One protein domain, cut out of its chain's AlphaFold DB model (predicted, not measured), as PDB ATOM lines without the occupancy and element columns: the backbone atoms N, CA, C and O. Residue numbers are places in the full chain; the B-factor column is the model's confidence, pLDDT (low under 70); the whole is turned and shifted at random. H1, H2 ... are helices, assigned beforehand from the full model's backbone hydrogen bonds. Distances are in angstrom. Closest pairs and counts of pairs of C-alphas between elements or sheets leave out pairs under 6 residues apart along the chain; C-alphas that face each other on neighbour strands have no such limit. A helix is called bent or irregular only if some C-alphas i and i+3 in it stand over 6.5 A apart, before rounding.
ATOM      1  N   SER A 919     -39.175  28.897 -49.626       63.12
ATOM      2  CA  SER A 919     -39.064  30.198 -48.947       63.12
ATOM      3  C   SER A 919     -37.631  30.723 -48.796       63.12
ATOM      4  O   SER A 919     -37.446  31.938 -48.818       63.12
ATOM      5  N   GLU A 920     -36.616  29.868 -48.625       68.44
ATOM      6  CA  GLU A 920     -35.218  30.322 -48.487       68.44
ATOM      7  C   GLU A 920     -34.591  30.673 -49.848       68.44
ATOM      8  O   GLU A 920     -33.870  31.663 -49.971       68.44
ATOM      9  N   THR A 921     -34.909  29.906 -50.897       73.06
ATOM     10  CA  THR A 921     -34.411  30.172 -52.262       73.06
ATOM     11  C   THR A 921     -35.054  31.434 -52.833       73.06
ATOM     12  O   THR A 921     -34.359  32.296 -53.374       73.06
ATOM     13  N   ASP A 922     -36.363  31.591 -52.631       73.06
ATOM     14  CA  ASP A 922     -37.110  32.784 -53.019       73.06
ATOM     15  C   ASP A 922     -36.606  34.037 -52.295       73.06
ATOM     16  O   ASP A 922     -36.608  35.131 -52.865       73.06
ATOM     17  N   ALA A 923     -36.112  33.881 -51.060       75.62
ATOM     18  CA  ALA A 923     -35.552  34.986 -50.300       75.62
ATOM     19  C   ALA A 923     -34.284  35.548 -50.935       75.62
ATOM     20  O   ALA A 923     -34.162  36.758 -51.146       75.62
ATOM     21  N   VAL A 924     -33.354  34.651 -51.263       79.94
ATOM     22  CA  VAL A 924     -32.107  34.997 -51.950       79.94
ATOM     23  C   VAL A 924     -32.424  35.565 -53.336       79.94
ATOM     24  O   VAL A 924     -31.848  36.577 -53.731       79.94
ATOM     25  N   ALA A 925     -33.404  34.995 -54.044       82.69
ATOM     26  CA  ALA A 925     -33.810  35.453 -55.371       82.69
ATOM     27  C   ALA A 925     -34.370  36.881 -55.341       82.69
ATOM     28  O   ALA A 925     -34.003  37.708 -56.178       82.69
ATOM     29  N   ALA A 926     -35.224  37.194 -54.362       81.25
ATOM     30  CA  ALA A 926     -35.787  38.529 -54.186       81.25
ATOM     31  C   ALA A 926     -34.706  39.566 -53.838       81.25
ATOM     32  O   ALA A 926     -34.718  40.670 -54.385       81.25
ATOM     33  N   GLN A 927     -33.736  39.210 -52.989       83.62
ATOM     34  CA  GLN A 927     -32.593  40.078 -52.680       83.62
ATOM     35  C   GLN A 927     -31.724  40.337 -53.917       83.62
ATOM     36  O   GLN A 927     -31.468  41.492 -54.258       83.62
ATOM     37  N   CYS A 928     -31.342  39.288 -54.654       84.50
ATOM     38  CA  CYS A 928     -30.546  39.432 -55.872       84.50
ATOM     39  C   CYS A 928     -31.268  40.231 -56.971       84.50
ATOM     40  O   CYS A 928     -30.620  40.997 -57.688       84.50
ATOM     41  N   LEU A 929     -32.596  40.103 -57.081       85.12
ATOM     42  CA  LEU A 929     -33.419  40.892 -58.000       85.12
ATOM     43  C   LEU A 929     -33.375  42.387 -57.669       85.12
ATOM     44  O   LEU A 929     -33.213  43.210 -58.571       85.12
ATOM     45  N   VAL A 930     -33.500  42.738 -56.385       83.81
ATOM     46  CA  VAL A 930     -33.404  44.133 -55.937       83.81
ATOM     47  C   VAL A 930     -32.016  44.693 -56.231       83.81
ATOM     48  O   VAL A 930     -31.920  45.760 -56.835       83.81
ATOM     49  N   ASP A 931     -30.950  43.964 -55.895       84.62
ATOM     50  CA  ASP A 931     -29.577  44.397 -56.179       84.62
ATOM     51  C   ASP A 931     -29.339  44.660 -57.671       84.62
ATOM     52  O   ASP A 931     -28.656  45.617 -58.043       84.62
ATOM     53  N   LEU A 932     -29.899  43.808 -58.536       85.81
ATOM     54  CA  LEU A 932     -29.751  43.927 -59.982       85.81
ATOM     55  C   LEU A 932     -30.374  45.227 -60.505       85.81
ATOM     56  O   LEU A 932     -29.758  45.943 -61.296       85.81
ATOM     57  N   ILE A 933     -31.575  45.555 -60.029       83.88
ATOM     58  CA  ILE A 933     -32.297  46.770 -60.427       83.88
ATOM     59  C   ILE A 933     -31.637  48.009 -59.847       83.88
ATOM     60  O   ILE A 933     -31.545  49.019 -60.534       83.88
ATOM     61  N   VAL A 934     -31.140  47.939 -58.610       84.12
ATOM     62  CA  VAL A 934     -30.376  49.037 -58.008       84.12
ATOM     63  C   VAL A 934     -29.132  49.346 -58.849       84.12
ATOM     64  O   VAL A 934     -28.822  50.518 -59.067       84.12
ATOM     65  N   LYS A 935     -28.451  48.315 -59.371       83.81
ATOM     66  CA  LYS A 935     -27.245  48.466 -60.199       83.81
ATOM     67  C   LYS A 935     -27.530  48.999 -61.611       83.81
ATOM     68  O   LYS A 935     -26.787  49.858 -62.074       83.81
ATOM     69  N   PHE A 936     -28.588  48.528 -62.279       82.69
ATOM     70  CA  PHE A 936     -28.919  48.872 -63.678       82.69
ATOM     71  C   PHE A 936     -30.227  49.667 -63.827       82.69
ATOM     72  O   PHE A 936     -30.952  49.514 -64.810       82.69
ATOM     73  N   PHE A 937     -30.539  50.522 -62.851       80.81
ATOM     74  CA  PHE A 937     -31.831  51.207 -62.761       80.81
ATOM     75  C   PHE A 937     -32.223  51.968 -64.034       80.81
ATOM     76  O   PHE A 937     -33.367  51.862 -64.468       80.81
ATOM     77  N   ASP A 938     -31.284  52.690 -64.653       75.94
ATOM     78  CA  ASP A 938     -31.571  53.535 -65.820       75.94
ATOM     79  C   ASP A 938     -31.966  52.707 -67.061       75.94
ATOM     80  O   ASP A 938     -32.857  53.108 -67.808       75.94
ATOM     81  N   GLU A 939     -31.383  51.515 -67.231       74.75
ATOM     82  CA  GLU A 939     -31.659  50.594 -68.349       74.75
ATOM     83  C   GLU A 939     -32.909  49.721 -68.100       74.75
ATOM     84  O   GLU A 939     -33.610  49.324 -69.030       74.75
ATOM     85  N   VAL A 940     -33.213  49.416 -66.831       78.56
ATOM     86  CA  VAL A 940     -34.263  48.458 -66.418       78.56
ATOM     87  C   VAL A 940     -35.527  49.154 -65.887       78.56
ATOM     88  O   VAL A 940     -36.522  48.501 -65.561       78.56
ATOM     89  N   ARG A 941     -35.554  50.492 -65.862       79.88
ATOM     90  CA  ARG A 941     -36.667  51.317 -65.362       79.88
ATOM     91  C   ARG A 941     -38.074  50.855 -65.787       79.88
ATOM     92  O   ARG A 941     -38.945  50.798 -64.915       79.88
ATOM     93  N   PRO A 942     -38.336  50.444 -67.051       81.56
ATOM     94  CA  PRO A 942     -39.663  49.969 -67.463       81.56
ATOM     95  C   PRO A 942     -40.165  48.731 -66.701       81.56
ATOM     96  O   PRO A 942     -41.372  48.507 -66.620       81.56
ATOM     97  N   GLN A 943     -39.264  47.925 -66.132       81.19
ATOM     98  CA  GLN A 943     -39.600  46.686 -65.424       81.19
ATOM     99  C   GLN A 943     -39.920  46.895 -63.936       81.19
ATOM    100  O   GLN A 943     -40.382  45.961 -63.275       81.19
ATOM    101  N   LEU A 944     -39.737  48.112 -63.406       82.00
ATOM    102  CA  LEU A 944     -39.945  48.428 -61.989       82.00
ATOM    103  C   LEU A 944     -41.361  48.085 -61.504       82.00
ATOM    104  O   LEU A 944     -41.516  47.548 -60.411       82.00
ATOM    105  N   ALA A 945     -42.391  48.344 -62.317       80.31
ATOM    106  CA  ALA A 945     -43.778  48.046 -61.955       80.31
ATOM    107  C   ALA A 945     -44.006  46.542 -61.726       80.31
ATOM    108  O   ALA A 945     -44.654  46.146 -60.759       80.31
ATOM    109  N   MET A 946     -43.424  45.695 -62.578       79.12
ATOM    110  CA  MET A 946     -43.538  44.243 -62.438       79.12
ATOM    111  C   MET A 946     -42.730  43.725 -61.246       79.12
ATOM    112  O   MET A 946     -43.168  42.817 -60.545       79.12
ATOM    113  N   VAL A 947     -41.566  44.314 -60.976       82.81
ATOM    114  CA  VAL A 947     -40.751  43.963 -59.804       82.81
ATOM    115  C   VAL A 947     -41.487  44.336 -58.524       82.81
ATOM    116  O   VAL A 947     -41.566  43.519 -57.612       82.81
ATOM    117  N   ALA A 948     -42.084  45.529 -58.470       80.50
ATOM    118  CA  ALA A 948     -42.920  45.943 -57.351       80.50
ATOM    119  C   ALA A 948     -44.075  44.954 -57.131       80.50
ATOM    120  O   ALA A 948     -44.334  44.575 -55.990       80.50
ATOM    121  N   ALA A 949     -44.706  44.458 -58.202       81.00
ATOM    122  CA  ALA A 949     -45.731  43.420 -58.107       81.00
ATOM    123  C   ALA A 949     -45.191  42.088 -57.544       81.00
ATOM    124  O   ALA A 949     -45.853  41.483 -56.701       81.00
ATOM    125  N   ILE A 950     -43.985  41.659 -57.942       80.94
ATOM    126  CA  ILE A 950     -43.326  40.451 -57.412       80.94
ATOM    127  C   ILE A 950     -43.011  40.613 -55.919       80.94
ATOM    128  O   ILE A 950     -43.435  39.786 -55.117       80.94
ATOM    129  N   LEU A 951     -42.351  41.701 -55.511       81.62
ATOM    130  CA  LEU A 951     -42.053  41.958 -54.092       81.62
ATOM    131  C   LEU A 951     -43.334  42.010 -53.250       81.62
ATOM    132  O   LEU A 951     -43.402  41.467 -52.152       81.62
ATOM    133  N   THR A 952     -44.387  42.593 -53.814       79.00
ATOM    134  CA  THR A 952     -45.699  42.662 -53.173       79.00
ATOM    135  C   THR A 952     -46.370  41.286 -53.083       79.00
ATOM    136  O   THR A 952     -47.044  41.019 -52.093       79.00
ATOM    137  N   SER A 953     -46.180  40.375 -54.048       78.81
ATOM    138  CA  SER A 953     -46.687  38.994 -53.929       78.81
ATOM    139  C   SER A 953     -46.077  38.231 -52.752       78.81
ATOM    140  O   SER A 953     -46.798  37.493 -52.086       78.81
ATOM    141  N   PHE A 954     -44.814  38.498 -52.401       77.69
ATOM    142  CA  PHE A 954     -44.212  37.956 -51.179       77.69
ATOM    143  C   PHE A 954     -44.875  38.501 -49.911       77.69
ATOM    144  O   PHE A 954     -45.112  37.748 -48.974       77.69
ATOM    145  N   VAL A 955     -45.249  39.785 -49.900       79.00
ATOM    146  CA  VAL A 955     -45.999  40.406 -48.790       79.00
ATOM    147  C   VAL A 955     -47.425  39.850 -48.676       79.00
ATOM    148  O   VAL A 955     -47.961  39.759 -47.576       79.00
ATOM    149  N   LYS A 956     -48.037  39.442 -49.796       74.69
ATOM    150  CA  LYS A 956     -49.365  38.800 -49.827       74.69
ATOM    151  C   LYS A 956     -49.358  37.368 -49.280       74.69
ATOM    152  O   LYS A 956     -50.437  36.807 -49.084       74.69
ATOM    153  N   SER A 957     -48.190  36.754 -49.082       71.19
ATOM    154  CA  SER A 957     -48.121  35.354 -48.679       71.19
ATOM    155  C   SER A 957     -48.714  35.137 -47.280       71.19
ATOM    156  O   SER A 957     -48.727  36.008 -46.410       71.19
ATOM    157  N   SER A 958     -49.226  33.928 -47.060       65.31
ATOM    158  CA  SER A 958     -49.846  33.528 -45.792       65.31
ATOM    159  C   SER A 958     -48.829  33.253 -44.679       65.31
ATOM    160  O   SER A 958     -49.226  33.066 -43.527       65.31
ATOM    161  N   TYR A 959     -47.539  33.216 -45.030       70.06
ATOM    162  CA  TYR A 959     -46.440  32.787 -44.178       70.06
ATOM    163  C   TYR A 959     -45.615  33.998 -43.712       70.06
ATOM    164  O   TYR A 959     -45.094  34.744 -44.547       70.06
ATOM    165  N   PRO A 960     -45.421  34.190 -42.393       75.00
ATOM    166  CA  PRO A 960     -44.705  35.349 -41.856       75.00
ATOM    167  C   PRO A 960     -43.271  35.512 -42.382       75.00
ATOM    168  O   PRO A 960     -42.802  36.635 -42.545       75.00
ATOM    169  N   GLN A 961     -42.571  34.409 -42.668       77.12
ATOM    170  CA  GLN A 961     -41.189  34.443 -43.154       77.12
ATOM    171  C   GLN A 961     -41.087  35.079 -44.549       77.12
ATOM    172  O   GLN A 961     -40.307  36.013 -44.729       77.12
ATOM    173  N   SER A 962     -41.911  34.660 -45.515       75.94
ATOM    174  CA  SER A 962     -41.876  35.230 -46.870       75.94
ATOM    175  C   SER A 962     -42.374  36.679 -46.898       75.94
ATOM    176  O   SER A 962     -41.805  37.505 -47.611       75.94
ATOM    177  N   ALA A 963     -43.360  37.027 -46.062       79.06
ATOM    178  CA  ALA A 963     -43.806  38.410 -45.909       79.06
ATOM    179  C   ALA A 963     -42.711  39.321 -45.326       79.06
ATOM    180  O   ALA A 963     -42.507  40.432 -45.819       79.06
ATOM    181  N   SER A 964     -41.960  38.836 -44.328       83.06
ATOM    182  CA  SER A 964     -40.798  39.539 -43.766       83.06
ATOM    183  C   SER A 964     -39.745  39.825 -44.837       83.06
ATOM    184  O   SER A 964     -39.239  40.945 -44.942       83.06
ATOM    185  N   ILE A 965     -39.471  38.845 -45.702       81.62
ATOM    186  CA  ILE A 965     -38.527  39.003 -46.808       81.62
ATOM    187  C   ILE A 965     -39.034  40.016 -47.842       81.62
ATOM    188  O   ILE A 965     -38.270  40.891 -48.257       81.62
ATOM    189  N   GLY A 966     -40.311  39.950 -48.229       82.00
ATOM    190  CA  GLY A 966     -40.929  40.919 -49.142       82.00
ATOM    191  C   GLY A 966     -40.850  42.355 -48.611       82.00
ATOM    192  O   GLY A 966     -40.476  43.273 -49.339       82.00
ATOM    193  N   VAL A 967     -41.109  42.549 -47.315       83.00
ATOM    194  CA  VAL A 967     -40.971  43.853 -46.646       83.00
ATOM    195  C   VAL A 967     -39.512  44.317 -46.607       83.00
ATOM    196  O   VAL A 967     -39.225  45.464 -46.948       83.00
ATOM    197  N   ALA A 968     -38.578  43.448 -46.215       84.94
ATOM    198  CA  ALA A 968     -37.160  43.792 -46.120       84.94
ATOM    199  C   ALA A 968     -36.563  44.169 -47.487       84.94
ATOM    200  O   ALA A 968     -35.839  45.158 -47.598       84.94
ATOM    201  N   THR A 969     -36.902  43.416 -48.534       84.06
ATOM    202  CA  THR A 969     -36.448  43.668 -49.911       84.06
ATOM    203  C   THR A 969     -37.076  44.927 -50.504       84.06
ATOM    204  O   THR A 969     -36.377  45.696 -51.165       84.06
ATOM    205  N   LEU A 970     -38.350  45.209 -50.209       84.69
ATOM    206  CA  LEU A 970     -38.998  46.464 -50.592       84.69
ATOM    207  C   LEU A 970     -38.324  47.669 -49.921       84.69
ATOM    208  O   LEU A 970     -38.003  48.635 -50.611       84.69
ATOM    209  N   LEU A 971     -38.040  47.595 -48.616       84.50
ATOM    210  CA  LEU A 971     -37.309  48.645 -47.893       84.50
ATOM    211  C   LEU A 971     -35.884  48.838 -48.436       84.50
ATOM    212  O   LEU A 971     -35.402  49.967 -48.522       84.50
ATOM    213  N   HIS A 972     -35.218  47.750 -48.831       84.50
ATOM    214  CA  HIS A 972     -33.893  47.800 -49.445       84.50
ATOM    215  C   HIS A 972     -33.915  48.502 -50.813       84.50
ATOM    216  O   HIS A 972     -33.071  49.364 -51.076       84.50
ATOM    217  N   LEU A 973     -34.909  48.187 -51.654       84.31
ATOM    218  CA  LEU A 973     -35.122  48.815 -52.961       84.31
ATOM    219  C   LEU A 973     -35.366  50.321 -52.813       84.31
ATOM    220  O   LEU A 973     -34.707  51.131 -53.469       84.31
ATOM    221  N   THR A 974     -36.293  50.702 -51.932       83.19
ATOM    222  CA  THR A 974     -36.633  52.110 -51.707       83.19
ATOM    223  C   THR A 974     -35.479  52.871 -51.065       83.19
ATOM    224  O   THR A 974     -35.214  53.999 -51.469       83.19
ATOM    225  N   GLY A 975     -34.731  52.246 -50.149       82.69
ATOM    226  CA  GLY A 975     -33.572  52.857 -49.494       82.69
ATOM    227  C   GLY A 975     -32.499  53.329 -50.480       82.69
ATOM    228  O   GLY A 975     -31.965  54.425 -50.320       82.69
ATOM    229  N   HIS A 976     -32.236  52.551 -51.536       79.75
ATOM    230  CA  HIS A 976     -31.217  52.875 -52.542       79.75
ATOM    231  C   HIS A 976     -31.735  53.745 -53.696       79.75
ATOM    232  O   HIS A 976     -31.003  54.594 -54.202       79.75
ATOM    233  N   LEU A 977     -32.987  53.547 -54.129       80.69
ATOM    234  CA  LEU A 977     -33.553  54.227 -55.303       80.69
ATOM    235  C   LEU A 977     -34.460  55.410 -54.959       80.69
ATOM    236  O   LEU A 977     -34.883  56.133 -55.856       80.69
ATOM    237  N   GLY A 978     -34.750  55.651 -53.681       75.94
ATOM    238  CA  GLY A 978     -35.801  56.572 -53.255       75.94
ATOM    239  C   GLY A 978     -35.654  58.021 -53.728       75.94
ATOM    240  O   GLY A 978     -36.660  58.709 -53.886       75.94
ATOM    241  N   SER A 979     -34.429  58.484 -53.996       75.56
ATOM    242  CA  SER A 979     -34.155  59.812 -54.567       75.56
ATOM    243  C   SER A 979     -34.243  59.868 -56.098       75.56
ATOM    244  O   SER A 979     -34.345  60.957 -56.655       75.56
ATOM    245  N   LYS A 980     -34.201  58.715 -56.779       78.12
ATOM    246  CA  LYS A 980     -34.238  58.583 -58.246       78.12
ATOM    247  C   LYS A 980     -35.625  58.227 -58.797       78.12
ATOM    248  O   LYS A 980     -35.849  58.342 -60.000       78.12
ATOM    249  N   LEU A 981     -36.540  57.779 -57.939       82.50
ATOM    250  CA  LEU A 981     -37.908  57.414 -58.308       82.50
ATOM    251  C   LEU A 981     -38.761  58.656 -58.614       82.50
ATOM    252  O   LEU A 981     -38.746  59.635 -57.872       82.50
ATOM    253  N   SER A 982     -39.539  58.590 -59.695       83.25
ATOM    254  CA  SER A 982     -40.554  59.597 -60.027       83.25
ATOM    255  C   SER A 982     -41.796  59.472 -59.147       83.25
ATOM    256  O   SER A 982     -42.078  58.413 -58.582       83.25
ATOM    257  N   ASP A 983     -42.607  60.530 -59.112       80.81
ATOM    258  CA  ASP A 983     -43.886  60.524 -58.399       80.81
ATOM    259  C   ASP A 983     -44.824  59.400 -58.870       80.81
ATOM    260  O   ASP A 983     -45.489  58.754 -58.063       80.81
ATOM    261  N   THR A 984     -44.848  59.093 -60.169       80.81
ATOM    262  CA  THR A 984     -45.672  58.000 -60.705       80.81
ATOM    263  C   THR A 984     -45.188  56.620 -60.264       80.81
ATOM    264  O   THR A 984     -46.005  55.737 -60.005       80.81
ATOM    265  N   GLU A 985     -43.873  56.430 -60.149       83.19
ATOM    266  CA  GLU A 985     -43.270  55.160 -59.728       83.19
ATOM    267  C   GLU A 985     -43.465  54.929 -58.227       83.19
ATOM    268  O   GLU A 985     -43.853  53.833 -57.818       83.19
ATOM    269  N   TRP A 986     -43.304  55.981 -57.416       86.31
ATOM    270  CA  TRP A 986     -43.637  55.957 -55.991       86.31
ATOM    271  C   TRP A 986     -45.106  55.616 -55.755       86.31
ATOM    272  O   TRP A 986     -45.414  54.717 -54.970       86.31
ATOM    273  N   LYS A 987     -46.021  56.271 -56.481       84.75
ATOM    274  CA  LYS A 987     -47.451  55.952 -56.427       84.75
ATOM    275  C   LYS A 987     -47.722  54.489 -56.785       84.75
ATOM    276  O   LYS A 987     -48.531  53.852 -56.118       84.75
ATOM    277  N   GLY A 988     -47.038  53.954 -57.799       82.44
ATOM    278  CA  GLY A 988     -47.143  52.552 -58.201       82.44
ATOM    279  C   GLY A 988     -46.758  51.582 -57.082       82.44
ATOM    280  O   GLY A 988     -47.546  50.701 -56.750       82.44
ATOM    281  N   ILE A 989     -45.589  51.761 -56.459       84.69
ATOM    282  CA  ILE A 989     -45.109  50.892 -55.365       84.69
ATOM    283  C   ILE A 989     -46.060  50.947 -54.160       84.69
ATOM    284  O   ILE A 989     -46.452  49.911 -53.624       84.69
ATOM    285  N   LEU A 990     -46.474  52.153 -53.760       86.50
ATOM    286  CA  LEU A 990     -47.363  52.343 -52.612       86.50
ATOM    287  C   LEU A 990     -48.765  51.770 -52.851       86.50
ATOM    288  O   LEU A 990     -49.369  51.236 -51.922       86.50
ATOM    289  N   LEU A 991     -49.275  51.835 -54.085       86.31
ATOM    290  CA  LEU A 991     -50.560  51.233 -54.433       86.31
ATOM    291  C   LEU A 991     -50.505  49.703 -54.345       86.31
ATOM    292  O   LEU A 991     -51.410  49.107 -53.772       86.31
ATOM    293  N   HIS A 992     -49.423  49.076 -54.815       82.31
ATOM    294  CA  HIS A 992     -49.239  47.629 -54.667       82.31
ATOM    295  C   HIS A 992     -49.150  47.220 -53.186       82.31
ATOM    296  O   HIS A 992     -49.795  46.253 -52.778       82.31
ATOM    297  N   LEU A 993     -48.438  47.984 -52.347       85.56
ATOM    298  CA  LEU A 993     -48.395  47.734 -50.900       85.56
ATOM    299  C   LEU A 993     -49.784  47.873 -50.251       85.56
ATOM    300  O   LEU A 993     -50.163  47.048 -49.418       85.56
ATOM    301  N   LYS A 994     -50.570  48.875 -50.668       86.69
ATOM    302  CA  LYS A 994     -51.965  49.043 -50.236       86.69
ATOM    303  C   LYS A 994     -52.831  47.854 -50.644       86.69
ATOM    304  O   LYS A 994     -53.598  47.351 -49.828       86.69
ATOM    305  N   GLU A 995     -52.701  47.389 -51.882       83.88
ATOM    306  CA  GLU A 995     -53.407  46.204 -52.368       83.88
ATOM    307  C   GLU A 995     -53.024  44.948 -51.580       83.88
ATOM    308  O   GLU A 995     -53.903  44.159 -51.253       83.88
ATOM    309  N   ALA A 996     -51.746  44.761 -51.225       82.00
ATOM    310  CA  ALA A 996     -51.334  43.647 -50.371       82.00
ATOM    311  C   ALA A 996     -51.987  43.706 -48.989       82.00
ATOM    312  O   ALA A 996     -52.551  42.710 -48.542       82.00
ATOM    313  N   ALA A 997     -51.974  44.875 -48.344       83.81
ATOM    314  CA  ALA A 997     -52.619  45.066 -47.049       83.81
ATOM    315  C   ALA A 997     -54.130  44.774 -47.112       83.81
ATOM    316  O   ALA A 997     -54.666  44.109 -46.224       83.81
ATOM    317  N   ALA A 998     -54.798  45.220 -48.183       83.44
ATOM    318  CA  ALA A 998     -56.231  45.031 -48.398       83.44
ATOM    319  C   ALA A 998     -56.609  43.574 -48.718       83.44
ATOM    320  O   ALA A 998     -57.598  43.072 -48.191       83.44
ATOM    321  N   LEU A 999     -55.822  42.873 -49.542       78.38
ATOM    322  CA  LEU A 999     -56.067  41.470 -49.914       78.38
ATOM    323  C   LEU A 999     -55.883  40.491 -48.751       78.38
ATOM    324  O   LEU A 999     -56.408  39.381 -48.792       78.38
ATOM    325  N   LEU A1000     -55.181  40.900 -47.698       76.88
ATOM    326  CA  LEU A1000     -55.076  40.124 -46.468       76.88
ATOM    327  C   LEU A1000     -56.346  40.234 -45.601       76.88
ATOM    328  O   LEU A1000     -56.612  39.331 -44.815       76.88
ATOM    329  N   LEU A1001     -57.177  41.278 -45.740       79.00
ATOM    330  CA  LEU A1001     -58.373  41.477 -44.897       79.00
ATOM    331  C   LEU A1001     -59.419  40.345 -45.028       79.00
ATOM    332  O   LEU A1001     -59.865  39.834 -43.997       79.00
ATOM    333  N   PRO A1002     -59.775  39.858 -46.241       79.12
ATOM    334  CA  PRO A1002     -60.726  38.756 -46.404       79.12
ATOM    335  C   PRO A1002     -60.295  37.440 -45.740       79.12
ATOM    336  O   PRO A1002     -61.159  36.614 -45.431       79.12
ATOM    337  N   VAL A1003     -58.996  37.235 -45.476       75.19
ATOM    338  CA  VAL A1003     -58.480  36.041 -44.778       75.19
ATOM    339  C   VAL A1003     -59.142  35.888 -43.410       75.19
ATOM    340  O   VAL A1003     -59.544  34.785 -43.041       75.19
ATOM    341  N   PHE A1004     -59.336  36.991 -42.688       80.19
ATOM    342  CA  PHE A1004     -60.020  36.975 -41.398       80.19
ATOM    343  C   PHE A1004     -61.481  36.531 -41.526       80.19
ATOM    344  O   PHE A1004     -61.914  35.641 -40.799       80.19
ATOM    345  N   SER A1005     -62.215  37.061 -42.511       79.19
ATOM    346  CA  SER A1005     -63.613  36.668 -42.751       79.19
ATOM    347  C   SER A1005     -63.762  35.167 -43.038       79.19
ATOM    348  O   SER A1005     -64.752  34.544 -42.655       79.19
ATOM    349  N   ARG A1006     -62.748  34.553 -43.662       79.75
ATOM    350  CA  ARG A1006     -62.690  33.107 -43.883       79.75
ATOM    351  C   ARG A1006     -62.425  32.338 -42.590       79.75
ATOM    352  O   ARG A1006     -63.095  31.338 -42.359       79.75
ATOM    353  N   ILE A1007     -61.490  32.798 -41.756       81.31
ATOM    354  CA  ILE A1007     -61.210  32.194 -40.440       81.31
ATOM    355  C   ILE A1007     -62.471  32.225 -39.568       81.31
ATOM    356  O   ILE A1007     -62.816  31.217 -38.959       81.31
ATOM    357  N   VAL A1008     -63.200  33.346 -39.573       81.31
ATOM    358  CA  VAL A1008     -64.486  33.484 -38.879       81.31
ATOM    359  C   VAL A1008     -65.489  32.439 -39.377       81.31
ATOM    360  O   VAL A1008     -66.067  31.734 -38.555       81.31
ATOM    361  N   ARG A1009     -65.655  32.267 -40.699       81.31
ATOM    362  CA  ARG A1009     -66.562  31.241 -41.258       81.31
ATOM    363  C   ARG A1009     -66.165  29.818 -40.859       81.31
ATOM    364  O   ARG A1009     -67.040  29.052 -40.479       81.31
ATOM    365  N   ILE A1010     -64.871  29.488 -40.912       81.00
ATOM    366  CA  ILE A1010     -64.347  28.170 -40.510       81.00
ATOM    367  C   ILE A1010     -64.655  27.908 -39.030       81.00
ATOM    368  O   ILE A1010     -65.210  26.873 -38.675       81.00
ATOM    369  N   MET A1011     -64.369  28.874 -38.158       79.69
ATOM    370  CA  MET A1011     -64.616  28.739 -36.719       79.69
ATOM    371  C   MET A1011     -66.109  28.781 -36.360       79.69
ATOM    372  O   MET A1011     -66.513  28.283 -35.309       79.69
ATOM    373  N   GLN A1012     -66.959  29.364 -37.208       80.69
ATOM    374  CA  GLN A1012     -68.412  29.319 -37.050       80.69
ATOM    375  C   GLN A1012     -68.994  27.952 -37.424       80.69
ATOM    376  O   GLN A1012     -69.924  27.525 -36.747       80.69
ATOM    377  N   SER A1013     -68.434  27.260 -38.424       74.94
ATOM    378  CA  SER A1013     -68.892  25.926 -38.848       74.94
ATOM    379  C   SER A1013     -68.503  24.785 -37.907       74.94
ATOM    380  O   SER A1013     -69.002  23.681 -38.084       74.94
ATOM    381  N   ILE A1014     -67.626  25.039 -36.932       79.12
ATOM    382  CA  ILE A1014     -67.079  24.022 -36.028       79.12
ATOM    383  C   ILE A1014     -67.663  24.180 -34.621       79.12
ATOM    384  O   ILE A1014     -67.762  25.298 -34.090       79.12
ATOM    385  N   GLU A1015     -68.002  23.058 -33.994       74.44
ATOM    386  CA  GLU A1015     -68.351  22.972 -32.576       74.44
ATOM    387  C   GLU A1015     -67.132  22.488 -31.780       74.44
ATOM    388  O   GLU A1015     -66.476  21.523 -32.157       74.44
ATOM    389  N   ILE A1016     -66.788  23.210 -30.707       72.12
ATOM    390  CA  ILE A1016     -65.634  22.894 -29.853       72.12
ATOM    391  C   ILE A1016     -66.174  22.247 -28.574       72.12
ATOM    392  O   ILE A1016     -66.979  22.896 -27.897       72.12
ATOM    393  N   PRO A1017     -65.740  21.024 -28.222       68.19
ATOM    394  CA  PRO A1017     -66.181  20.341 -27.009       68.19
ATOM    395  C   PRO A1017     -65.874  21.146 -25.735       68.19
ATOM    396  O   PRO A1017     -64.829  21.784 -25.619       68.19
ATOM    397  N   ASP A1018     -66.770  21.103 -24.743       58.91
ATOM    398  CA  ASP A1018     -66.606  21.849 -23.481       58.91
ATOM    399  C   ASP A1018     -65.644  21.170 -22.478       58.91
ATOM    400  O   ASP A1018     -65.200  21.816 -21.525       58.91
ATOM    401  N   GLU A1039     -64.745  15.095 -34.011       66.31
ATOM    402  CA  GLU A1039     -64.181  15.953 -32.956       66.31
ATOM    403  C   GLU A1039     -62.682  16.176 -33.160       66.31
ATOM    404  O   GLU A1039     -62.222  17.315 -33.056       66.31
ATOM    405  N   ASP A1040     -61.937  15.136 -33.539       69.75
ATOM    406  CA  ASP A1040     -60.508  15.257 -33.842       69.75
ATOM    407  C   ASP A1040     -60.274  16.131 -35.086       69.75
ATOM    408  O   ASP A1040     -59.438  17.041 -35.055       69.75
ATOM    409  N   ALA A1041     -61.085  15.971 -36.141       74.12
ATOM    410  CA  ALA A1041     -61.040  16.842 -37.320       74.12
ATOM    411  C   ALA A1041     -61.418  18.300 -36.994       74.12
ATOM    412  O   ALA A1041     -60.814  19.247 -37.514       74.12
ATOM    413  N   ASN A1042     -62.394  18.505 -36.105       79.50
ATOM    414  CA  ASN A1042     -62.786  19.829 -35.622       79.50
ATOM    415  C   ASN A1042     -61.660  20.495 -34.815       79.50
ATOM    416  O   ASN A1042     -61.405  21.692 -34.986       79.50
ATOM    417  N   MET A1043     -60.948  19.729 -33.986       76.88
ATOM    418  CA  MET A1043     -59.808  20.203 -33.199       76.88
ATOM    419  C   MET A1043     -58.581  20.512 -34.071       76.88
ATOM    420  O   MET A1043     -57.947  21.555 -33.882       76.88
ATOM    421  N   GLU A1044     -58.286  19.693 -35.083       77.69
ATOM    422  CA  GLU A1044     -57.231  19.967 -36.070       77.69
ATOM    423  C   GLU A1044     -57.546  21.235 -36.881       77.69
ATOM    424  O   GLU A1044     -56.694  22.115 -37.057       77.69
ATOM    425  N   THR A1045     -58.809  21.407 -37.281       80.69
ATOM    426  CA  THR A1045     -59.252  22.606 -38.001       80.69
ATOM    427  C   THR A1045     -59.204  23.861 -37.116       80.69
ATOM    428  O   THR A1045     -58.833  24.941 -37.590       80.69
ATOM    429  N   ALA A1046     -59.504  23.741 -35.816       80.81
ATOM    430  CA  ALA A1046     -59.352  24.828 -34.846       80.81
ATOM    431  C   ALA A1046     -57.873  25.205 -34.617       80.81
ATOM    432  O   ALA A1046     -57.542  26.395 -34.538       80.81
ATOM    433  N   SER A1047     -56.970  24.218 -34.582       79.69
ATOM    434  CA  SER A1047     -55.516  24.434 -34.532       79.69
ATOM    435  C   SER A1047     -55.026  25.202 -35.765       79.69
ATOM    436  O   SER A1047     -54.388  26.255 -35.644       79.69
ATOM    437  N   TYR A1048     -55.431  24.755 -36.959       82.12
ATOM    438  CA  TYR A1048     -55.129  25.424 -38.225       82.12
ATOM    439  C   TYR A1048     -55.618  26.881 -38.239       82.12
ATOM    440  O   TYR A1048     -54.850  27.800 -38.541       82.12
ATOM    441  N   ALA A1049     -56.877  27.121 -37.856       81.88
ATOM    442  CA  ALA A1049     -57.456  28.462 -37.790       81.88
ATOM    443  C   ALA A1049     -56.688  29.380 -36.817       81.88
ATOM    444  O   ALA A1049     -56.450  30.553 -37.124       81.88
ATOM    445  N   THR A1050     -56.235  28.836 -35.684       81.69
ATOM    446  CA  THR A1050     -55.452  29.554 -34.666       81.69
ATOM    447  C   THR A1050     -54.072  29.964 -35.191       81.69
ATOM    448  O   THR A1050     -53.682  31.132 -35.080       81.69
ATOM    449  N   VAL A1051     -53.333  29.039 -35.816       82.50
ATOM    450  CA  VAL A1051     -52.017  29.315 -36.427       82.50
ATOM    451  C   VAL A1051     -52.145  30.318 -37.576       82.50
ATOM    452  O   VAL A1051     -51.325  31.235 -37.718       82.50
ATOM    453  N   ARG A1052     -53.216  30.207 -38.368       82.00
ATOM    454  CA  ARG A1052     -53.492  31.115 -39.482       82.00
ATOM    455  C   ARG A1052     -53.804  32.534 -39.009       82.00
ATOM    456  O   ARG A1052     -53.305  33.483 -39.617       82.00
ATOM    457  N   LEU A1053     -54.559  32.690 -37.917       83.56
ATOM    458  CA  LEU A1053     -54.855  33.998 -37.325       83.56
ATOM    459  C   LEU A1053     -53.600  34.665 -36.746       83.56
ATOM    460  O   LEU A1053     -53.383  35.854 -36.977       83.56
ATOM    461  N   LYS A1054     -52.732  33.908 -36.062       84.00
ATOM    462  CA  LYS A1054     -51.428  34.420 -35.596       84.00
ATOM    463  C   LYS A1054     -50.563  34.913 -36.750       84.00
ATOM    464  O   LYS A1054     -49.995  36.000 -36.673       84.00
ATOM    465  N   SER A1055     -50.499  34.130 -37.824       82.88
ATOM    466  CA  SER A1055     -49.735  34.484 -39.022       82.88
ATOM    467  C   SER A1055     -50.288  35.749 -39.683       82.88
ATOM    468  O   SER A1055     -49.520  36.646 -40.017       82.88
ATOM    469  N   HIS A1056     -51.616  35.873 -39.788       85.19
ATOM    470  CA  HIS A1056     -52.286  37.077 -40.294       85.19
ATOM    471  C   HIS A1056     -51.934  38.331 -39.482       85.19
ATOM    472  O   HIS A1056     -51.553  39.350 -40.057       85.19
ATOM    473  N   ILE A1057     -52.005  38.245 -38.148       86.75
ATOM    474  CA  ILE A1057     -51.644  39.346 -37.242       86.75
ATOM    475  C   ILE A1057     -50.178  39.757 -37.433       86.75
ATOM    476  O   ILE A1057     -49.881  40.944 -37.564       86.75
ATOM    477  N   ALA A1058     -49.263  38.785 -37.489       85.75
ATOM    478  CA  ALA A1058     -47.839  39.050 -37.665       85.75
ATOM    479  C   ALA A1058     -47.542  39.771 -38.993       85.75
ATOM    480  O   ALA A1058     -46.796  40.748 -39.002       85.75
ATOM    481  N   VAL A1059     -48.154  39.338 -40.103       85.50
ATOM    482  CA  VAL A1059     -47.975  39.969 -41.424       85.50
ATOM    483  C   VAL A1059     -48.515  41.400 -41.445       85.50
ATOM    484  O   VAL A1059     -47.823  42.304 -41.912       85.50
ATOM    485  N   GLN A1060     -49.700  41.644 -40.882       86.69
ATOM    486  CA  GLN A1060     -50.281  42.990 -40.811       86.69
ATOM    487  C   GLN A1060     -49.412  43.955 -39.989       86.69
ATOM    488  O   GLN A1060     -49.166  45.084 -40.416       86.69
ATOM    489  N   LEU A1061     -48.872  43.504 -38.852       88.38
ATOM    490  CA  LEU A1061     -47.936  44.302 -38.052       88.38
ATOM    491  C   LEU A1061     -46.627  44.590 -38.799       88.38
ATOM    492  O   LEU A1061     -46.108  45.702 -38.709       88.38
ATOM    493  N   MET A1062     -46.114  43.634 -39.578       86.25
ATOM    494  CA  MET A1062     -44.938  43.858 -40.424       86.25
ATOM    495  C   MET A1062     -45.193  44.920 -41.501       86.25
ATOM    496  O   MET A1062     -44.331  45.769 -41.728       86.25
ATOM    497  N   VAL A1063     -46.380  44.940 -42.117       87.25
ATOM    498  CA  VAL A1063     -46.770  45.992 -43.075       87.25
ATOM    499  C   VAL A1063     -46.854  47.361 -42.392       87.25
ATOM    500  O   VAL A1063     -46.333  48.337 -42.932       87.25
ATOM    501  N   VAL A1064     -47.434  47.442 -41.188       88.19
ATOM    502  CA  VAL A1064     -47.473  48.686 -40.394       88.19
ATOM    503  C   VAL A1064     -46.058  49.199 -40.121       88.19
ATOM    504  O   VAL A1064     -45.761  50.363 -40.387       88.19
ATOM    505  N   GLN A1065     -45.154  48.330 -39.664       88.12
ATOM    506  CA  GLN A1065     -43.753  48.692 -39.428       88.12
ATOM    507  C   GLN A1065     -43.034  49.126 -40.715       88.12
ATOM    508  O   GLN A1065     -42.228  50.057 -40.681       88.12
ATOM    509  N   ALA A1066     -43.328  48.486 -41.850       86.56
ATOM    510  CA  ALA A1066     -42.774  48.854 -43.151       86.56
ATOM    511  C   ALA A1066     -43.194  50.269 -43.567       86.56
ATOM    512  O   ALA A1066     -42.348  51.072 -43.950       86.56
ATOM    513  N   VAL A1067     -44.486  50.591 -43.440       88.69
ATOM    514  CA  VAL A1067     -45.038  51.918 -43.753       88.69
ATOM    515  C   VAL A1067     -44.391  53.002 -42.891       88.69
ATOM    516  O   VAL A1067     -43.980  54.036 -43.423       88.69
ATOM    517  N   MET A1068     -44.242  52.750 -41.587       86.38
ATOM    518  CA  MET A1068     -43.576  53.687 -40.676       86.38
ATOM    519  C   MET A1068     -42.128  53.953 -41.101       86.38
ATOM    520  O   MET A1068     -41.737  55.108 -41.263       86.38
ATOM    521  N   LYS A1069     -41.358  52.894 -41.381       85.81
ATOM    522  CA  LYS A1069     -39.963  53.012 -41.837       85.81
ATOM    523  C   LYS A1069     -39.838  53.721 -43.188       85.81
ATOM    524  O   LYS A1069     -38.945  54.547 -43.357       85.81
ATOM    525  N   LEU A1070     -40.728  53.437 -44.144       85.56
ATOM    526  CA  LEU A1070     -40.743  54.114 -45.448       85.56
ATOM    527  C   LEU A1070     -40.914  55.626 -45.290       85.56
ATOM    528  O   LEU A1070     -40.235  56.396 -45.970       85.56
ATOM    529  N   TYR A1071     -41.797  56.051 -44.387       85.06
ATOM    530  CA  TYR A1071     -41.997  57.464 -44.096       85.06
ATOM    531  C   TYR A1071     -40.793  58.088 -43.401       85.06
ATOM    532  O   TYR A1071     -40.301  59.109 -43.873       85.06
ATOM    533  N   GLU A1072     -40.257  57.464 -42.352       83.56
ATOM    534  CA  GLU A1072     -39.066  57.972 -41.657       83.56
ATOM    535  C   GLU A1072     -37.904  58.229 -42.632       83.56
ATOM    536  O   GLU A1072     -37.323  59.318 -42.637       83.56
ATOM    537  N   VAL A1073     -37.625  57.271 -43.525       82.88
ATOM    538  CA  VAL A1073     -36.501  57.344 -44.469       82.88
ATOM    539  C   VAL A1073     -36.776  58.289 -45.650       82.88
ATOM    540  O   VAL A1073     -35.870  59.009 -46.074       82.88
ATOM    541  N   HIS A1074     -38.006  58.336 -46.180       81.75
ATOM    542  CA  HIS A1074     -38.316  59.015 -47.452       81.75
ATOM    543  C   HIS A1074     -39.337  60.166 -47.361       81.75
ATOM    544  O   HIS A1074     -39.789  60.654 -48.399       81.75
ATOM    545  N   HIS A1075     -39.660  60.684 -46.168       77.44
ATOM    546  CA  HIS A1075     -40.641  61.772 -45.956       77.44
ATOM    547  C   HIS A1075     -40.439  63.020 -46.844       77.44
ATOM    548  O   HIS A1075     -41.391  63.766 -47.110       77.44
ATOM    549  N   ARG A1076     -39.209  63.275 -47.315       76.31
ATOM    550  CA  ARG A1076     -38.877  64.400 -48.211       76.31
ATOM    551  C   ARG A1076     -39.316  64.178 -49.660       76.31
ATOM    552  O   ARG A1076     -39.623  65.157 -50.329       76.31
ATOM    553  N   CYS A1077     -39.384  62.928 -50.114       75.38
ATOM    554  CA  CYS A1077     -39.745  62.556 -51.486       75.38
ATOM    555  C   CYS A1077     -41.257  62.358 -51.681       75.38
ATOM    556  O   CYS A1077     -41.716  62.164 -52.801       75.38
ATOM    557  N   PHE A1078     -42.051  62.361 -50.606       82.19
ATOM    558  CA  PHE A1078     -43.482  62.076 -50.691       82.19
ATOM    559  C   PHE A1078     -44.331  63.317 -50.984       82.19
ATOM    560  O   PHE A1078     -44.290  64.310 -50.250       82.19
ATOM    561  N   SER A1079     -45.149  63.205 -52.035       81.94
ATOM    562  CA  SER A1079     -46.243  64.119 -52.356       81.94
ATOM    563  C   SER A1079     -47.431  63.907 -51.398       81.94
ATOM    564  O   SER A1079     -47.549  62.832 -50.795       81.94
ATOM    565  N   PRO A1080     -48.354  64.882 -51.266       79.38
ATOM    566  CA  PRO A1080     -49.574  64.703 -50.472       79.38
ATOM    567  C   PRO A1080     -50.380  63.455 -50.868       79.38
ATOM    568  O   PRO A1080     -50.924  62.770 -50.004       79.38
ATOM    569  N   ALA A1081     -50.391  63.094 -52.158       81.31
ATOM    570  CA  ALA A1081     -51.053  61.883 -52.640       81.31
ATOM    571  C   ALA A1081     -50.404  60.595 -52.096       81.31
ATOM    572  O   ALA A1081     -51.116  59.647 -51.765       81.31
ATOM    573  N   HIS A1082     -49.073  60.553 -51.968       85.50
ATOM    574  CA  HIS A1082     -48.355  59.413 -51.385       85.50
ATOM    575  C   HIS A1082     -48.639  59.282 -49.886       85.50
ATOM    576  O   HIS A1082     -48.925  58.185 -49.409       85.50
ATOM    577  N   ILE A1083     -48.629  60.405 -49.161       84.25
ATOM    578  CA  ILE A1083     -48.940  60.438 -47.724       84.25
ATOM    579  C   ILE A1083     -50.376  59.957 -47.477       84.25
ATOM    580  O   ILE A1083     -50.600  59.173 -46.558       84.25
ATOM    581  N   ASN A1084     -51.333  60.337 -48.333       85.25
ATOM    582  CA  ASN A1084     -52.709  59.852 -48.234       85.25
ATOM    583  C   ASN A1084     -52.815  58.324 -48.404       85.25
ATOM    584  O   ASN A1084     -53.525  57.675 -47.642       85.25
ATOM    585  N   ILE A1085     -52.068  57.725 -49.340       86.69
ATOM    586  CA  ILE A1085     -52.045  56.260 -49.510       86.69
ATOM    587  C   ILE A1085     -51.518  55.571 -48.239       86.69
ATOM    588  O   ILE A1085     -52.105  54.588 -47.795       86.69
ATOM    589  N   LEU A1086     -50.449  56.093 -47.622       87.69
ATOM    590  CA  LEU A1086     -49.908  55.543 -46.370       87.69
ATOM    591  C   LEU A1086     -50.904  55.661 -45.203       87.69
ATOM    592  O   LEU A1086     -51.066  54.712 -44.434       87.69
ATOM    593  N   LEU A1087     -51.602  56.799 -45.099       86.38
ATOM    594  CA  LEU A1087     -52.658  57.018 -44.106       86.38
ATOM    595  C   LEU A1087     -53.814  56.029 -44.273       86.38
ATOM    596  O   LEU A1087     -54.282  55.461 -43.287       86.38
ATOM    597  N   GLU A1088     -54.251  55.789 -45.509       87.25
ATOM    598  CA  GLU A1088     -55.307  54.820 -45.813       87.25
ATOM    599  C   GLU A1088     -54.904  53.393 -45.421       87.25
ATOM    600  O   GLU A1088     -55.732  52.670 -44.865       87.25
ATOM    601  N   ILE A1089     -53.643  52.997 -45.639       87.88
ATOM    602  CA  ILE A1089     -53.132  51.687 -45.201       87.88
ATOM    603  C   ILE A1089     -53.204  51.575 -43.673       87.88
ATOM    604  O   ILE A1089     -53.840  50.657 -43.159       87.88
ATOM    605  N   LEU A1090     -52.604  52.517 -42.935       89.06
ATOM    606  CA  LEU A1090     -52.575  52.475 -41.465       89.06
ATOM    607  C   LEU A1090     -53.982  52.524 -40.853       89.06
ATOM    608  O   LEU A1090     -54.267  51.799 -39.896       89.06
ATOM    609  N   SER A1091     -54.875  53.333 -41.425       88.81
ATOM    610  CA  SER A1091     -56.274  53.434 -41.003       88.81
ATOM    611  C   SER A1091     -57.053  52.140 -41.266       88.81
ATOM    612  O   SER A1091     -57.777  51.665 -40.385       88.81
ATOM    613  N   SER A1092     -56.858  51.520 -42.437       88.38
ATOM    614  CA  SER A1092     -57.482  50.240 -42.787       88.38
ATOM    615  C   SER A1092     -57.020  49.117 -41.859       88.38
ATOM    616  O   SER A1092     -57.856  48.363 -41.367       88.38
ATOM    617  N   ILE A1093     -55.715  49.021 -41.577       88.38
ATOM    618  CA  ILE A1093     -55.167  47.983 -40.690       88.38
ATOM    619  C   ILE A1093     -55.634  48.201 -39.247       88.38
ATOM    620  O   ILE A1093     -56.053  47.253 -38.591       88.38
ATOM    621  N   SER A1094     -55.640  49.446 -38.760       87.69
ATOM    622  CA  SER A1094     -56.110  49.763 -37.401       87.69
ATOM    623  C   SER A1094     -57.609  49.496 -37.228       87.69
ATOM    624  O   SER A1094     -58.048  49.008 -36.186       87.69
ATOM    625  N   SER A1095     -58.408  49.780 -38.259       86.88
ATOM    626  CA  SER A1095     -59.839  49.463 -38.269       86.88
ATOM    627  C   SER A1095     -60.073  47.954 -38.270       86.88
ATOM    628  O   SER A1095     -60.868  47.479 -37.460       86.88
ATOM    629  N   HIS A1096     -59.317  47.211 -39.084       88.31
ATOM    630  CA  HIS A1096     -59.339  45.748 -39.113       88.31
ATOM    631  C   HIS A1096     -58.926  45.130 -37.777       88.31
ATOM    632  O   HIS A1096     -59.586  44.227 -37.286       88.31
ATOM    633  N   ALA A1097     -57.870  45.637 -37.136       86.75
ATOM    634  CA  ALA A1097     -57.437  45.152 -35.826       86.75
ATOM    635  C   ALA A1097     -58.537  45.299 -34.762       86.75
ATOM    636  O   ALA A1097     -58.700  44.430 -33.905       86.75
ATOM    637  N   SER A1098     -59.331  46.365 -34.866       85.31
ATOM    638  CA  SER A1098     -60.498  46.591 -34.013       85.31
ATOM    639  C   SER A1098     -61.664  45.655 -34.340       85.31
ATOM    640  O   SER A1098     -62.304  45.140 -33.428       85.31
ATOM    641  N   GLU A1099     -61.906  45.373 -35.625       85.00
ATOM    642  CA  GLU A1099     -62.897  44.385 -36.074       85.00
ATOM    643  C   GLU A1099     -62.556  42.982 -35.551       85.00
ATOM    644  O   GLU A1099     -63.393  42.341 -34.913       85.00
ATOM    645  N   VAL A1100     -61.296  42.557 -35.700       82.69
ATOM    646  CA  VAL A1100     -60.785  41.275 -35.184       82.69
ATOM    647  C   VAL A1100     -60.993  41.156 -33.674       82.69
ATOM    648  O   VAL A1100     -61.326  40.080 -33.178       82.69
ATOM    649  N   ASN A1101     -60.815  42.253 -32.937       83.31
ATOM    650  CA  ASN A1101     -61.016  42.263 -31.494       83.31
ATOM    651  C   ASN A1101     -62.498  42.340 -31.071       83.31
ATOM    652  O   ASN A1101     -62.847  41.936 -29.966       83.31
ATOM    653  N   SER A1102     -63.381  42.849 -31.933       81.94
ATOM    654  CA  SER A1102     -64.813  42.994 -31.632       81.94
ATOM    655  C   SER A1102     -65.605  41.681 -31.716       81.94
ATOM    656  O   SER A1102     -66.670  41.560 -31.102       81.94
ATOM    657  N   GLU A1103     -65.073  40.677 -32.419       82.69
ATOM    658  CA  GLU A1103     -65.699  39.364 -32.617       82.69
ATOM    659  C   GLU A1103     -65.572  38.456 -31.383       82.69
ATOM    660  O   GLU A1103     -64.797  37.495 -31.331       82.69
ATOM    661  N   THR A1104     -66.381  38.749 -30.363       76.62
ATOM    662  CA  THR A1104     -66.378  38.035 -29.072       76.62
ATOM    663  C   THR A1104     -66.661  36.532 -29.200       76.62
ATOM    664  O   THR A1104     -66.083  35.732 -28.465       76.62
ATOM    665  N   ALA A1105     -67.497  36.121 -30.160       76.75
ATOM    666  CA  ALA A1105     -67.821  34.712 -30.400       76.75
ATOM    667  C   ALA A1105     -66.609  33.908 -30.905       76.75
ATOM    668  O   ALA A1105     -66.402  32.770 -30.483       76.75
ATOM    669  N   LEU A1106     -65.788  34.508 -31.774       80.94
ATOM    670  CA  LEU A1106     -64.560  33.895 -32.274       80.94
ATOM    671  C   LEU A1106     -63.516  33.775 -31.160       80.94
ATOM    672  O   LEU A1106     -62.900  32.724 -31.013       80.94
ATOM    673  N   GLN A1107     -63.340  34.831 -30.363       77.81
ATOM    674  CA  GLN A1107     -62.365  34.855 -29.270       77.81
ATOM    675  C   GLN A1107     -62.660  33.799 -28.205       77.81
ATOM    676  O   GLN A1107     -61.752  33.085 -27.794       77.81
ATOM    677  N   LEU A1108     -63.929  33.638 -27.817       79.00
ATOM    678  CA  LEU A1108     -64.335  32.602 -26.863       79.00
ATOM    679  C   LEU A1108     -64.062  31.194 -27.402       79.00
ATOM    680  O   LEU A1108     -63.581  30.337 -26.665       79.00
ATOM    681  N   LYS A1109     -64.335  30.952 -28.691       79.94
ATOM    682  CA  LYS A1109     -64.027  29.671 -29.341       79.94
ATOM    683  C   LYS A1109     -62.517  29.419 -29.425       79.94
ATOM    684  O   LYS A1109     -62.074  28.327 -29.092       79.94
ATOM    685  N   LEU A1110     -61.724  30.418 -29.811       79.12
ATOM    686  CA  LEU A1110     -60.262  30.310 -29.863       79.12
ATOM    687  C   LEU A1110     -59.657  30.074 -28.479       79.12
ATOM    688  O   LEU A1110     -58.807  29.208 -28.343       79.12
ATOM    689  N   GLN A1111     -60.124  30.785 -27.453       78.50
ATOM    690  CA  GLN A1111     -59.676  30.598 -26.075       78.50
ATOM    691  C   GLN A1111     -59.955  29.170 -25.584       78.50
ATOM    692  O   GLN A1111     -59.075  28.529 -25.011       78.50
ATOM    693  N   LYS A1112     -61.150  28.634 -25.877       77.88
ATOM    694  CA  LYS A1112     -61.478  27.229 -25.602       77.88
ATOM    695  C   LYS A1112     -60.540  26.279 -26.356       77.88
ATOM    696  O   LYS A1112     -59.899  25.453 -25.715       77.88
ATOM    697  N   ALA A1113     -60.385  26.437 -27.672       79.44
ATOM    698  CA  ALA A1113     -59.497  25.593 -28.479       79.44
ATOM    699  C   ALA A1113     -58.035  25.638 -27.998       79.44
ATOM    700  O   ALA A1113     -57.420  24.594 -27.820       79.44
ATOM    701  N   CYS A1114     -57.491  26.827 -27.725       80.69
ATOM    702  CA  CYS A1114     -56.136  27.024 -27.208       80.69
ATOM    703  C   CYS A1114     -55.930  26.362 -25.842       80.69
ATOM    704  O   CYS A1114     -54.885  25.756 -25.620       80.69
ATOM    705  N   SER A1115     -56.927  26.431 -24.950       80.56
ATOM    706  CA  SER A1115     -56.856  25.778 -23.636       80.56
ATOM    707  C   SER A1115     -56.846  24.249 -23.717       80.56
ATOM    708  O   SER A1115     -56.219  23.607 -22.882       80.56
ATOM    709  N   LEU A1116     -57.505  23.677 -24.731       77.75
ATOM    710  CA  LEU A1116     -57.573  22.231 -24.956       77.75
ATOM    711  C   LEU A1116     -56.370  21.700 -25.755       77.75
ATOM    712  O   LEU A1116     -55.961  20.567 -25.539       77.75
ATOM    713  N   LEU A1117     -55.803  22.510 -26.658       73.69
ATOM    714  CA  LEU A1117     -54.665  22.156 -27.522       73.69
ATOM    715  C   LEU A1117     -53.290  22.528 -26.935       73.69
ATOM    716  O   LEU A1117     -52.276  22.271 -27.576       73.69
ATOM    717  N   GLU A1118     -53.240  23.201 -25.781       75.00
ATOM    718  CA  GLU A1118     -52.015  23.771 -25.180       75.00
ATOM    719  C   GLU A1118     -51.242  24.751 -26.098       75.00
ATOM    720  O   GLU A1118     -50.055  25.027 -25.913       75.00
ATOM    721  N   ILE A1119     -51.914  25.337 -27.094       78.75
ATOM    722  CA  ILE A1119     -51.330  26.317 -28.021       78.75
ATOM    723  C   ILE A1119     -51.529  27.728 -27.459       78.75
ATOM    724  O   ILE A1119     -52.611  28.070 -26.991       78.75
ATOM    725  N   SER A1120     -50.519  28.600 -27.573       80.94
ATOM    726  CA  SER A1120     -50.645  30.001 -27.132       80.94
ATOM    727  C   SER A1120     -51.808  30.734 -27.817       80.94
ATOM    728  O   SER A1120     -52.114  30.483 -28.982       80.94
ATOM    729  N   GLU A1121     -52.451  31.674 -27.133       77.69
ATOM    730  CA  GLU A1121     -53.540  32.448 -27.737       77.69
ATOM    731  C   GLU A1121     -53.010  33.444 -28.794       77.69
ATOM    732  O   GLU A1121     -51.884  33.946 -28.680       77.69
ATOM    733  N   PRO A1122     -53.777  33.747 -29.859       82.88
ATOM    734  CA  PRO A1122     -53.431  34.817 -30.790       82.88
ATOM    735  C   PRO A1122     -53.400  36.190 -30.087       82.88
ATOM    736  O   PRO A1122     -54.356  36.539 -29.395       82.88
ATOM    737  N   PRO A1123     -52.355  37.019 -30.283       86.12
ATOM    738  CA  PRO A1123     -52.174  38.271 -29.543       86.12
ATOM    739  C   PRO A1123     -53.026  39.422 -30.121       86.12
ATOM    740  O   PRO A1123     -52.508  40.436 -30.588       86.12
ATOM    741  N   VAL A1124     -54.356  39.274 -30.102       84.75
ATOM    742  CA  VAL A1124     -55.318  40.206 -30.728       84.75
ATOM    743  C   VAL A1124     -55.298  41.596 -30.079       84.75
ATOM    744  O   VAL A1124     -55.297  42.607 -30.778       84.75
ATOM    745  N   VAL A1125     -55.204  41.669 -28.748       84.12
ATOM    746  CA  VAL A1125     -55.123  42.951 -28.020       84.12
ATOM    747  C   VAL A1125     -53.822  43.691 -28.347       84.12
ATOM    748  O   VAL A1125     -53.820  44.907 -28.526       84.12
ATOM    749  N   HIS A1126     -52.708  42.961 -28.467       87.25
ATOM    750  CA  HIS A1126     -51.428  43.541 -28.876       87.25
ATOM    751  C   HIS A1126     -51.492  44.071 -30.314       87.25
ATOM    752  O   HIS A1126     -51.011  45.170 -30.571       87.25
ATOM    753  N   PHE A1127     -52.149  43.342 -31.224       88.12
ATOM    754  CA  PHE A1127     -52.364  43.781 -32.603       88.12
ATOM    755  C   PHE A1127     -53.137  45.102 -32.692       88.12
ATOM    756  O   PHE A1127     -52.705  46.017 -33.397       88.12
ATOM    757  N   GLU A1128     -54.251  45.225 -31.962       87.75
ATOM    758  CA  GLU A1128     -55.043  46.460 -31.907       87.75
ATOM    759  C   GLU A1128     -54.224  47.614 -31.314       87.75
ATOM    760  O   GLU A1128     -54.179  48.703 -31.891       87.75
ATOM    761  N   ASN A1129     -53.510  47.362 -30.210       88.00
ATOM    762  CA  ASN A1129     -52.721  48.392 -29.543       88.00
ATOM    763  C   ASN A1129     -51.564  48.902 -30.406       88.00
ATOM    764  O   ASN A1129     -51.434  50.112 -30.582       88.00
ATOM    765  N   GLU A1130     -50.754  48.010 -30.978       87.50
ATOM    766  CA  GLU A1130     -49.631  48.391 -31.843       87.50
ATOM    767  C   GLU A1130     -50.102  49.103 -33.114       87.50
ATOM    768  O   GLU A1130     -49.501  50.101 -33.514       87.50
ATOM    769  N   SER A1131     -51.197  48.655 -33.738       88.56
ATOM    770  CA  SER A1131     -51.714  49.288 -34.961       88.56
ATOM    771  C   SER A1131     -52.134  50.739 -34.706       88.56
ATOM    772  O   SER A1131     -51.652  51.653 -35.381       88.56
ATOM    773  N   TYR A1132     -52.941  50.983 -33.663       88.19
ATOM    774  CA  TYR A1132     -53.340  52.341 -33.284       88.19
ATOM    775  C   TYR A1132     -52.174  53.181 -32.754       88.19
ATOM    776  O   TYR A1132     -52.130  54.385 -33.006       88.19
ATOM    777  N   GLN A1133     -51.215  52.574 -32.048       88.81
ATOM    778  CA  GLN A1133     -50.035  53.277 -31.550       88.81
ATOM    779  C   GLN A1133     -49.177  53.803 -32.703       88.81
ATOM    780  O   GLN A1133     -48.771  54.966 -32.683       88.81
ATOM    781  N   ASN A1134     -48.910  52.971 -33.712       88.50
ATOM    782  CA  ASN A1134     -48.148  53.370 -34.892       88.50
ATOM    783  C   ASN A1134     -48.927  54.378 -35.746       88.50
ATOM    784  O   ASN A1134     -48.343  55.365 -36.189       88.50
ATOM    785  N   TYR A1135     -50.246  54.216 -35.889       89.06
ATOM    786  CA  TYR A1135     -51.079  55.189 -36.601       89.06
ATOM    787  C   TYR A1135     -51.090  56.568 -35.918       89.06
ATOM    788  O   TYR A1135     -50.905  57.587 -36.583       89.06
ATOM    789  N   LEU A1136     -51.216  56.624 -34.585       85.50
ATOM    790  CA  LEU A1136     -51.126  57.880 -33.832       85.50
ATOM    791  C   LEU A1136     -49.742  58.522 -33.922       85.50
ATOM    792  O   LEU A1136     -49.654  59.730 -34.133       85.50
ATOM    793  N   LYS A1137     -48.668  57.731 -33.789       86.00
ATOM    794  CA  LYS A1137     -47.295  58.224 -33.966       86.00
ATOM    795  C   LYS A1137     -47.108  58.826 -35.359       86.00
ATOM    796  O   LYS A1137     -46.565  59.915 -35.466       86.00
ATOM    797  N   PHE A1138     -47.614  58.171 -36.404       85.50
ATOM    798  CA  PHE A1138     -47.555  58.680 -37.775       85.50
ATOM    799  C   PHE A1138     -48.258  60.033 -37.927       85.50
ATOM    800  O   PHE A1138     -47.679  60.983 -38.453       85.50
ATOM    801  N   LEU A1139     -49.495  60.140 -37.428       83.31
ATOM    802  CA  LEU A1139     -50.266  61.384 -37.461       83.31
ATOM    803  C   LEU A1139     -49.578  62.506 -36.665       83.31
ATOM    804  O   LEU A1139     -49.590  63.659 -37.095       83.31
ATOM    805  N   GLN A1140     -48.951  62.174 -35.532       82.31
ATOM    806  CA  GLN A1140     -48.187  63.118 -34.719       82.31
ATOM    807  C   GLN A1140     -46.933  63.619 -35.450       82.31
ATOM    808  O   GLN A1140     -46.674  64.821 -35.461       82.31
ATOM    809  N   THR A1141     -46.172  62.731 -36.092       82.56
ATOM    810  CA  THR A1141     -44.994  63.115 -36.885       82.56
ATOM    811  C   THR A1141     -45.392  64.000 -38.069       82.56
ATOM    812  O   THR A1141     -44.753  65.018 -38.322       82.56
ATOM    813  N   LEU A1142     -46.504  63.685 -38.746       80.38
ATOM    814  CA  LEU A1142     -47.029  64.495 -39.849       80.38
ATOM    815  C   LEU A1142     -47.450  65.907 -39.397       80.38
ATOM    816  O   LEU A1142     -47.225  66.875 -40.122       80.38
ATOM    817  N   LEU A1143     -48.016  66.027 -38.190       76.81
ATOM    818  CA  LEU A1143     -48.384  67.309 -37.580       76.81
ATOM    819  C   LEU A1143     -47.155  68.204 -37.324       76.81
ATOM    820  O   LEU A1143     -47.249  69.419 -37.486       76.81
ATOM    821  N   HIS A1144     -46.017  67.616 -36.932       72.12
ATOM    822  CA  HIS A1144     -44.791  68.350 -36.599       72.12
ATOM    823  C   HIS A1144     -43.905  68.676 -37.811       72.12
ATOM    824  O   HIS A1144     -43.348  69.772 -37.862       72.12
ATOM    825  N   ASP A1145     -43.776  67.768 -38.783       65.12
ATOM    826  CA  ASP A1145     -42.814  67.920 -39.884       65.12
ATOM    827  C   ASP A1145     -43.275  68.887 -40.990       65.12
ATOM    828  O   ASP A1145     -42.443  69.548 -41.617       65.12
ATOM    829  N   LYS A1146     -44.585  68.971 -41.279       63.62
ATOM    830  CA  LYS A1146     -45.128  69.705 -42.443       63.62
ATOM    831  C   LYS A1146     -46.482  70.371 -42.125       63.62
ATOM    832  O   LYS A1146     -47.535  69.875 -42.523       63.62
ATOM    833  N   SER A1147     -46.463  71.528 -41.451       59.88
ATOM    834  CA  SER A1147     -47.689  72.214 -40.985       59.88
ATOM    835  C   SER A1147     -48.683  72.585 -42.099       59.88
ATOM    836  O   SER A1147     -49.888  72.527 -41.870       59.88
ATOM    837  N   SER A1148     -48.216  72.882 -43.318       56.69
ATOM    838  CA  SER A1148     -49.077  73.217 -44.466       56.69
ATOM    839  C   SER A1148     -49.851  72.021 -45.042       56.69
ATOM    840  O   SER A1148     -50.971  72.180 -45.509       56.69
ATOM    841  N   LEU A1149     -49.289  70.810 -44.970       59.06
ATOM    842  CA  LEU A1149     -49.924  69.573 -45.459       59.06
ATOM    843  C   LEU A1149     -50.909  68.976 -44.441       59.06
ATOM    844  O   LEU A1149     -51.796  68.204 -44.804       59.06
ATOM    845  N   SER A1150     -50.776  69.358 -43.167       60.88
ATOM    846  CA  SER A1150     -51.698  68.984 -42.088       60.88
ATOM    847  C   SER A1150     -53.118  69.518 -42.320       60.88
ATOM    848  O   SER A1150     -54.103  68.836 -42.014       60.88
ATOM    849  N   GLU A1151     -53.229  70.721 -42.895       59.59
ATOM    850  CA  GLU A1151     -54.514  71.357 -43.200       59.59
ATOM    851  C   GLU A1151     -55.211  70.707 -44.403       59.59
ATOM    852  O   GLU A1151     -56.411  70.438 -44.325       59.59
ATOM    853  N   GLU A1152     -54.466  70.376 -45.466       60.00
ATOM    854  CA  GLU A1152     -54.997  69.725 -46.677       60.00
ATOM    855  C   GLU A1152     -55.501  68.294 -46.422       60.00
ATOM    856  O   GLU A1152     -56.500  67.875 -47.001       60.00
ATOM    857  N   LEU A1153     -54.839  67.541 -45.536       62.62
ATOM    858  CA  LEU A1153     -55.176  66.141 -45.234       62.62
ATOM    859  C   LEU A1153     -56.117  65.978 -44.023       62.62
ATOM    860  O   LEU A1153     -56.372  64.856 -43.582       62.62
ATOM    861  N   HIS A1154     -56.630  67.081 -43.460       74.00
ATOM    862  CA  HIS A1154     -57.482  67.092 -42.260       74.00
ATOM    863  C   HIS A1154     -56.919  66.251 -41.089       74.00
ATOM    864  O   HIS A1154     -57.671  65.623 -40.335       74.00
TER     865      HIS A1154
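Overview. This is residues 919 to 1018 and 1039 to 1154 of the 1268 residues of the protein "brefeldin A-inhibited guanine nucleotide-exchange protein 1 isoform X8" of Elaeis guineensis var. tenera (UniProt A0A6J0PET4). The helices stack into a flat slab of two layers, the chain going back and forth between them: H1, H3, H6 and H9 lie side by side in one layer, H2, H4 and H7 in the other. The long H6 reaches past the other bundle helices at one end of the slab, where H5 carries on beyond H4 and H8 crosses H6; the short H10 is at the opposite end. The printed part has 216 residues, with ten helices named H1 to H10 in chain order and no named strand; the class is all helix, and H1, H2, H3, H4, H6, H7 and H9 form an up-and-down bundle, each running against the one before it. The whole is compact, with a radius of gyration of the C-alphas of 19.3 A and spans of 62 by 44 by 22 A.

Arrangement. H6, residues 1039 to 1074, is the hub and touches five helices. It touches H3, residues 960 to 977, the same way at 12 degrees, a shallow tilt; C-alphas 960 and 1059 are closest, 5.7 A. With residues 1057 to 1068 alone it touches H9, residues 1124 to 1145, C-alphas 1057 and 1127 closest at 6.5 A. H6 and H7, residues 1080 to 1102, form a hairpin, C-alphas 1064 and 1090 closest at 6.4 A. H6 touches H5, residues 1001 to 1013, with residues 1045 to 1056 alone, C-alphas 1049 and 1007 closest at 5.9 A. H8, residues 1104 to 1117, touches H6 at a steep tilt of 65 degrees, C-alphas 1113 and 1046 closest at 6.4 A. H4, residues 983 to 999, touches H7, C-alphas 994 and 1089 closest at 5.8 A. H2, residues 937 to 955, touches H4, C-alphas 948 and 989 closest at 5.8 A. H2 is irregular, C-alphas 939 and 942 being 8.1 A apart, with a kink of 68 degrees near residue 944. H1, residues 919 to 935, touches H3, C-alphas 930 and 973 closest at 5.8 A. H10, residues 1147 to 1152, is close to H9 but not clearly touching, C-alphas 1150 and 1143 closest at 5.8 A. H1 and H9 are apart. Every O i to N i+4 pair is within hydrogen-bond range in H1, H3, H4, H6, H7, H8 and H9; the counts are 10 of 15 in H2, 8 of 9 in H5, and 0 of 2 in H10, where 0 of 3 O i to N i+3 pairs are.

Along the chain. H1 begins at C-alpha 919, (-39.064, 30.198, -48.947). H6 spans 52.3 A from C-alpha 1039, (-64.181, 15.953, -32.956). H7 spans 32.5 A and H9 31.8 A. H10 ends at C-alpha 1152, (-54.997, 69.725, -46.677).

Size, cuts and confidence. The two C-alphas farthest apart, of Glu 939 and Asp 1018, are 63.7 A apart. Residues 1019 to 1038 are not printed, with 11.4 A between C-alphas 1018 and 1039. Of the links printed whole, H8 to H9 is short and the others are tight. Mean pLDDT of the printed part is 80.6; it is under 70 at 16 residues, among them 1145 to 1153.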